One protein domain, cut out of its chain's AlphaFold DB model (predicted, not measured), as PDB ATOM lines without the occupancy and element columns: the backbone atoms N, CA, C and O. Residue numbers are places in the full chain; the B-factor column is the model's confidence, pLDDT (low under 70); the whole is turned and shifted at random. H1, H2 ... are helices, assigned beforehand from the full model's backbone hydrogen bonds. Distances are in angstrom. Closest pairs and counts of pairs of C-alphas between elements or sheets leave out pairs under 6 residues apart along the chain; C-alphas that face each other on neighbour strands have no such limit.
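This is residues 5 to 60 of the 60 residues of an uncharacterized protein of Helicobacter pylori (UniProt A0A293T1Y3). A helical hairpin of H1 and H2 makes one end of a long rod, and an extended stretch from H2 leads away to the short helix H3 near the other end, where residues 47 to 53 stick out as a turn. The 56 printed residues hold three named helices, H1, H2 and H3 in that order, and no named strand; the class is all helix. The whole is extended, with a radius of gyration of the C-alphas of 18.9 A and spans of 59 by 18 by 11 A.

H1, residues 5 to 20, and H2, residues 28 to 39, touch as a helical hairpin, at a shallow tilt of 24 degrees, opposite ways. Their closest C-alphas, those of Val 10 and Leu 34, are 6.1 A apart. H3, residues 54 to 58, is apart from both. In the three helices every O i to N i+4 pair is within hydrogen-bond range.

H1 begins at C-alpha 5 (-16.937, -13.157, 3.628) and is 22.4 A long. H2 is 16.6 A long and ends at C-alpha 39 (-16.716, -15.278, -9.976). H3 is 6.5 A long and ends at C-alpha 58 (-3.069, -29.156, 0.827).

The C-alphas farthest apart, those of Glu 24 and Ser 51, are 59.5 A apart. The link H1 to H2 is short; the link H2 to H3, 14 residues, is long. The printed part has no cut, and no printed residue is under 70 in pLDDT.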
ATOM      1  N   THR A   5     -16.613 -14.542   3.994       91.69
ATOM      2  CA  THR A   5     -16.937 -13.157   3.628       91.69
ATOM      3  C   THR A   5     -17.645 -13.069   2.275       91.69
ATOM      4  O   THR A   5     -18.601 -12.316   2.144       91.69
ATOM      5  N   GLN A   6     -17.218 -13.860   1.287       93.12
ATOM      6  CA  GLN A   6     -17.849 -13.924  -0.034       93.12
ATOM      7  C   GLN A   6     -19.282 -14.457   0.078       93.12
ATOM      8  O   GLN A   6     -20.184 -13.847  -0.484       93.12
ATOM      9  N   THR A   7     -19.503 -15.520   0.861       94.25
ATOM     10  CA  THR A   7     -20.851 -16.037   1.157       94.25
ATOM     11  C   THR A   7     -21.731 -14.963   1.792       94.25
ATOM     12  O   THR A   7     -22.798 -14.671   1.265       94.25
ATOM     13  N   ASN A   8     -21.252 -14.313   2.856       95.38
ATOM     14  CA  ASN A   8     -22.020 -13.293   3.572       95.38
ATOM     15  C   ASN A   8     -22.443 -12.130   2.653       95.38
ATOM     16  O   ASN A   8     -23.561 -11.635   2.754       95.38
ATOM     17  N   PHE A   9     -21.552 -11.674   1.762       94.44
ATOM     18  CA  PHE A   9     -21.874 -10.593   0.826       94.44
ATOM     19  C   PHE A   9     -22.857 -11.023  -0.263       94.44
ATOM     20  O   PHE A   9     -23.710 -10.224  -0.641       94.44
ATOM     21  N   VAL A  10     -22.751 -12.258  -0.766       95.19
ATOM     22  CA  VAL A  10     -23.719 -12.795  -1.733       95.19
ATOM     23  C   VAL A  10     -25.105 -12.872  -1.098       95.19
ATOM     24  O   VAL A  10     -26.037 -12.305  -1.656       95.19
ATOM     25  N   GLU A  11     -25.224 -13.463   0.094       96.25
ATOM     26  CA  GLU A  11     -26.498 -13.561   0.823       96.25
ATOM     27  C   GLU A  11     -27.116 -12.181   1.081       96.25
ATOM     28  O   GLU A  11     -28.309 -11.973   0.870       96.25
ATOM     29  N   PHE A  12     -26.297 -11.204   1.485       95.88
ATOM     30  CA  PHE A  12     -26.756  -9.832   1.680       95.88
ATOM     31  C   PHE A  12     -27.281  -9.200   0.382       95.88
ATOM     32  O   PHE A  12     -28.358  -8.609   0.377       95.88
ATOM     33  N   LEU A  13     -26.547  -9.324  -0.730       94.94
ATOM     34  CA  LEU A  13     -26.970  -8.760  -2.016       94.94
ATOM     35  C   LEU A  13     -28.230  -9.437  -2.564       94.94
ATOM     36  O   LEU A  13     -29.055  -8.764  -3.180       94.94
ATOM     37  N   GLU A  14     -28.412 -10.737  -2.325       95.00
ATOM     38  CA  GLU A  14     -29.642 -11.453  -2.676       95.00
ATOM     39  C   GLU A  14     -30.850 -10.908  -1.903       95.00
ATOM     40  O   GLU A  14     -31.881 -10.624  -2.515       95.00
ATOM     41  N   GLN A  15     -30.699 -10.665  -0.597       94.69
ATOM     42  CA  GLN A  15     -31.739 -10.036   0.228       94.69
ATOM     43  C   GLN A  15     -32.055  -8.610  -0.239       94.69
ATOM     44  O   GLN A  15     -33.221  -8.239  -0.363       94.69
ATOM     45  N   VAL A  16     -31.035  -7.804  -0.549       92.75
ATOM     46  CA  VAL A  16     -31.233  -6.447  -1.084       92.75
ATOM     47  C   VAL A  16     -31.984  -6.496  -2.414       92.75
ATOM     48  O   VAL A  16     -32.942  -5.750  -2.602       92.75
ATOM     49  N   LEU A  17     -31.599  -7.390  -3.329       92.19
ATOM     50  CA  LEU A  17     -32.288  -7.558  -4.609       92.19
ATOM     51  C   LEU A  17     -33.743  -7.990  -4.428       92.19
ATOM     52  O   LEU A  17     -34.587  -7.555  -5.208       92.19
ATOM     53  N   GLU A  18     -34.041  -8.815  -3.425       92.44
ATOM     54  CA  GLU A  18     -35.402  -9.215  -3.074       92.44
ATOM     55  C   GLU A  18     -36.244  -8.028  -2.603       92.44
ATOM     56  O   GLU A  18     -37.315  -7.808  -3.162       92.44
ATOM     57  N   VAL A  19     -35.732  -7.207  -1.682       91.44
ATOM     58  CA  VAL A  19     -36.407  -5.974  -1.233       91.44
ATOM     59  C   VAL A  19     -36.615  -5.004  -2.397       91.44
ATOM     60  O   VAL A  19     -37.682  -4.413  -2.551       91.44
ATOM     61  N   LEU A  20     -35.620  -4.870  -3.276       89.44
ATOM     62  CA  LEU A  20     -35.720  -4.002  -4.443       89.44
ATOM     63  C   LEU A  20     -36.708  -4.530  -5.494       89.44
ATOM     64  O   LEU A  20     -37.074  -3.762  -6.380       89.44
ATOM     65  N   LYS A  21     -37.168  -5.794  -5.462       86.81
ATOM     66  CA  LYS A  21     -38.168  -6.305  -6.429       86.81
ATOM     67  C   LYS A  21     -39.436  -5.459  -6.456       86.81
ATOM     68  O   LYS A  21     -39.974  -5.262  -7.538       86.81
ATOM     69  N   GLU A  22     -39.846  -4.941  -5.305       87.12
ATOM     70  CA  GLU A  22     -41.081  -4.172  -5.128       87.12
ATOM     71  C   GLU A  22     -40.965  -2.711  -5.587       87.12
ATOM     72  O   GLU A  22     -41.964  -1.998  -5.638       87.12
ATOM     73  N   VAL A  23     -39.757  -2.259  -5.945       88.44
ATOM     74  CA  VAL A  23     -39.482  -0.870  -6.326       88.44
ATOM     75  C   VAL A  23     -38.861  -0.815  -7.726       88.44
ATOM     76  O   VAL A  23     -37.996  -1.623  -8.078       88.44
ATOM     77  N   GLU A  24     -39.270   0.160  -8.538       82.81
ATOM     78  CA  GLU A  24     -38.728   0.414  -9.886       82.81
ATOM     79  C   GLU A  24     -37.372   1.146  -9.836       82.81
ATOM     80  O   GLU A  24     -37.166   2.187 -10.456       82.81
ATOM     81  N   ILE A  25     -36.433   0.610  -9.057       88.25
ATOM     82  CA  ILE A  25     -35.042   1.073  -9.010       88.25
ATOM     83  C   ILE A  25     -34.209   0.206  -9.956       88.25
ATOM     84  O   ILE A  25     -34.438  -1.004 -10.066       88.25
ATOM     85  N   ASP A  26     -33.232   0.816 -10.631       89.00
ATOM     86  CA  ASP A  26     -32.262   0.081 -11.439       89.00
ATOM     87  C   ASP A  26     -31.454  -0.900 -10.570       89.00
ATOM     88  O   ASP A  26     -30.857  -0.534  -9.558       89.00
ATOM     89  N   LYS A  27     -31.445  -2.171 -10.975       89.25
ATOM     90  CA  LYS A  27     -30.798  -3.285 -10.258       89.25
ATOM     91  C   LYS A  27     -29.513  -3.744 -10.937       89.25
ATOM     92  O   LYS A  27     -28.844  -4.642 -10.424       89.25
ATOM     93  N   THR A  28     -29.164  -3.144 -12.076       92.31
ATOM     94  CA  THR A  28     -28.045  -3.570 -12.924       92.31
ATOM     95  C   THR A  28     -26.731  -3.603 -12.151       92.31
ATOM     96  O   THR A  28     -25.977  -4.575 -12.247       92.31
ATOM     97  N   GLU A  29     -26.477  -2.591 -11.322       91.62
ATOM     98  CA  GLU A  29     -25.269  -2.518 -10.500       91.62
ATOM     99  C   GLU A  29     -25.214  -3.643  -9.455       91.62
ATOM    100  O   GLU A  29     -24.207  -4.346  -9.362       91.62
ATOM    101  N   CYS A  30     -26.317  -3.897  -8.739       92.12
ATOM    102  CA  CYS A  30     -26.401  -4.999  -7.774       92.12
ATOM    103  C   CYS A  30     -26.192  -6.367  -8.437       92.12
ATOM    104  O   CYS A  30     -25.429  -7.187  -7.926       92.12
ATOM    105  N   SER A  31     -26.819  -6.621  -9.591       92.00
ATOM    106  CA  SER A  31     -26.616  -7.871 -10.336       92.00
ATOM    107  C   SER A  31     -25.173  -8.024 -10.832       92.00
ATOM    108  O   SER A  31     -24.619  -9.123 -10.793       92.00
ATOM    109  N   THR A  32     -24.539  -6.925 -11.248       95.50
ATOM    110  CA  THR A  32     -23.133  -6.912 -11.679       95.50
ATOM    111  C   THR A  32     -22.192  -7.211 -10.513       95.50
ATOM    112  O   THR A  32     -21.298  -8.050 -10.647       95.50
ATOM    113  N   LEU A  33     -22.415  -6.586  -9.355       95.19
ATOM    114  CA  LEU A  33     -21.655  -6.836  -8.129       95.19
ATOM    115  C   LEU A  33     -21.785  -8.290  -7.674       95.19
ATOM    116  O   LEU A  33     -20.772  -8.935  -7.409       95.19
ATOM    117  N   LEU A  34     -23.005  -8.832  -7.651       95.25
ATOM    118  CA  LEU A  34     -23.255 -10.224  -7.279       95.25
ATOM    119  C   LEU A  34     -22.504 -11.193  -8.205       95.25
ATOM    120  O   LEU A  34     -21.776 -12.066  -7.729       95.25
ATOM    121  N   ALA A  35     -22.584 -10.982  -9.522       95.00
ATOM    122  CA  ALA A  35     -21.857 -11.791 -10.497       95.00
ATOM    123  C   ALA A  35     -20.328 -11.658 -10.360       95.00
ATOM    124  O   ALA A  35     -19.609 -12.649 -10.508       95.00
ATOM    125  N   SER A  36     -19.824 -10.454 -10.071       95.50
ATOM    126  CA  SER A  36     -18.396 -10.207  -9.845       95.50
ATOM    127  C   SER A  36     -17.902 -10.945  -8.605       95.50
ATOM    128  O   SER A  36     -16.890 -11.638  -8.669       95.50
ATOM    129  N   ILE A  37     -18.625 -10.838  -7.488       93.62
ATOM    130  CA  ILE A  37     -18.261 -11.490  -6.229       93.62
ATOM    131  C   ILE A  37     -18.286 -13.004  -6.404       93.62
ATOM    132  O   ILE A  37     -17.316 -13.648  -6.030       93.62
ATOM    133  N   GLN A  38     -19.321 -13.584  -7.019       90.94
ATOM    134  CA  GLN A  38     -19.420 -15.037  -7.223       90.94
ATOM    135  C   GLN A  38     -18.290 -15.612  -8.091       90.94
ATOM    136  O   GLN A  38     -17.852 -16.740  -7.866       90.94
ATOM    137  N   LYS A  39     -17.803 -14.850  -9.078       91.50
ATOM    138  CA  LYS A  39     -16.716 -15.278  -9.976       91.50
ATOM    139  C   LYS A  39     -15.323 -14.975  -9.429       91.50
ATOM    140  O   LYS A  39     -14.347 -15.521  -9.944       91.50
ATOM    141  N   GLN A  40     -15.214 -14.123  -8.411       91.25
ATOM    142  CA  GLN A  40     -13.933 -13.739  -7.837       91.25
ATOM    143  C   GLN A  40     -13.254 -14.944  -7.176       91.25
ATOM    144  O   GLN A  40     -13.856 -15.667  -6.379       91.25
ATOM    145  N   GLN A  41     -11.971 -15.129  -7.480       88.56
ATOM    146  CA  GLN A  41     -11.136 -16.173  -6.892       88.56
ATOM    147  C   GLN A  41      -9.956 -15.553  -6.145       88.56
ATOM    148  O   GLN A  41      -9.340 -14.597  -6.618       88.56
ATOM    149  N   LEU A  42      -9.623 -16.119  -4.983       89.00
ATOM    150  CA  LEU A  42      -8.402 -15.802  -4.247       89.00
ATOM    151  C   LEU A  42      -7.378 -16.909  -4.496       89.00
ATOM    152  O   LEU A  42      -7.537 -18.032  -4.019       89.00
ATOM    153  N   VAL A  43      -6.325 -16.591  -5.245       89.94
ATOM    154  CA  VAL A  43      -5.231 -17.530  -5.505       89.94
ATOM    155  C   VAL A  43      -4.300 -17.554  -4.296       89.94
ATOM    156  O   VAL A  43      -3.743 -16.524  -3.923       89.94
ATOM    157  N   ILE A  44      -4.113 -18.733  -3.697       90.19
ATOM    158  CA  ILE A  44      -3.209 -18.937  -2.559       90.19
ATOM    159  C   ILE A  44      -2.051 -19.836  -3.015       90.19
ATOM    160  O   ILE A  44      -2.227 -21.053  -3.110       90.19
ATOM    161  N   PRO A  45      -0.873 -19.271  -3.331       92.62
ATOM    162  CA  PRO A  45       0.278 -20.069  -3.727       92.62
ATOM    163  C   PRO A  45       0.927 -20.739  -2.510       92.62
ATOM    164  O   PRO A  45       1.151 -20.107  -1.480       92.62
ATOM    165  N   VAL A  46       1.301 -22.013  -2.653       93.00
ATOM    166  CA  VAL A  46       2.128 -22.736  -1.675       93.00
ATOM    167  C   VAL A  46       3.500 -22.986  -2.289       93.00
ATOM    168  O   VAL A  46       3.631 -23.742  -3.252       93.00
ATOM    169  N   VAL A  47       4.532 -22.353  -1.731       94.44
ATOM    170  CA  VAL A  47       5.900 -22.370  -2.274       94.44
ATOM    171  C   VAL A  47       6.851 -23.049  -1.290       94.44
ATOM    172  O   VAL A  47       6.723 -22.902  -0.079       94.44
ATOM    173  N   GLY A  48       7.810 -23.813  -1.812       94.69
ATOM    174  CA  GLY A  48       8.851 -24.464  -1.019       94.69
ATOM    175  C   GLY A  48       9.558 -25.580  -1.785       94.69
ATOM    176  O   GLY A  48       9.054 -26.057  -2.809       94.69
ATOM    177  N   ASN A  49      10.703 -26.030  -1.270       96.31
ATOM    178  CA  ASN A  49      11.547 -27.046  -1.909       96.31
ATOM    179  C   ASN A  49      10.806 -28.360  -2.204       96.31
ATOM    180  O   ASN A  49       9.772 -28.684  -1.605       96.31
ATOM    181  N   PHE A  50      11.338 -29.133  -3.155       95.06
ATOM    182  CA  PHE A  50      10.848 -30.479  -3.454       95.06
ATOM    183  C   PHE A  50      10.834 -31.347  -2.181       95.06
ATOM    184  O   PHE A  50      11.694 -31.203  -1.317       95.06
ATOM    185  N   SER A  51       9.807 -32.188  -2.036       94.06
ATOM    186  CA  SER A  51       9.586 -33.050  -0.858       94.06
ATOM    187  C   SER A  51       9.371 -32.360   0.501       94.06
ATOM    188  O   SER A  51       9.307 -33.040   1.517       94.06
ATOM    189  N   ALA A  52       9.141 -31.042   0.553       95.56
ATOM    190  CA  ALA A  52       8.859 -30.314   1.802       95.56
ATOM    191  C   ALA A  52       7.414 -30.465   2.350       95.56
ATOM    192  O   ALA A  52       6.944 -29.617   3.099       95.56
ATOM    193  N   GLY A  53       6.659 -31.492   1.940       94.88
ATOM    194  CA  GLY A  53       5.309 -31.752   2.475       94.88
ATOM    195  C   GLY A  53       4.178 -30.834   1.977       94.88
ATOM    196  O   GLY A  53       3.087 -30.866   2.538       94.88
ATOM    197  N   LYS A  54       4.388 -30.050   0.909       95.81
ATOM    198  CA  LYS A  54       3.370 -29.135   0.340       95.81
ATOM    199  C   LYS A  54       2.047 -29.837  -0.007       95.81
ATOM    200  O   LYS A  54       0.985 -29.368   0.387       95.81
ATOM    201  N   SER A  55       2.106 -30.979  -0.697       94.38
ATOM    202  CA  SER A  55       0.907 -31.753  -1.062       94.38
ATOM    203  C   SER A  55       0.210 -32.351   0.162       94.38
ATOM    204  O   SER A  55      -1.012 -32.406   0.203       94.38
ATOM    205  N   THR A  56       0.975 -32.749   1.185       95.69
ATOM    206  CA  THR A  56       0.426 -33.227   2.462       95.69
ATOM    207  C   THR A  56      -0.343 -32.125   3.187       95.69
ATOM    208  O   THR A  56      -1.362 -32.414   3.796       95.69
ATOM    209  N   LEU A  57       0.120 -30.872   3.124       91.50
ATOM    210  CA  LEU A  57      -0.572 -29.725   3.717       91.50
ATOM    211  C   LEU A  57      -1.873 -29.379   2.978       91.50
ATOM    212  O   LEU A  57      -2.854 -29.051   3.629       91.50
ATOM    213  N   LEU A  58      -1.888 -29.469   1.644       91.19
ATOM    214  CA  LEU A  58      -3.069 -29.156   0.827       91.19
ATOM    215  C   LEU A  58      -4.175 -30.219   0.891       91.19
ATOM    216  O   LEU A  58      -5.333 -29.891   0.664       91.19
ATOM    217  N   ASN A  59      -3.820 -31.475   1.165       90.62
ATOM    218  CA  ASN A  59      -4.753 -32.608   1.175       90.62
ATOM    219  C   ASN A  59      -5.272 -32.972   2.583       90.62
ATOM    220  O   ASN A  59      -5.827 -34.057   2.754       90.62
ATOM    221  N   ARG A  60      -5.035 -32.124   3.589       78.50
ATOM    222  CA  ARG A  60      -5.644 -32.238   4.924       78.50
ATOM    223  C   ARG A  60      -6.972 -31.501   4.961       78.50
ATOM    224  O   ARG A  60      -7.880 -32.028   5.633       78.50
TER     225      ARG A  60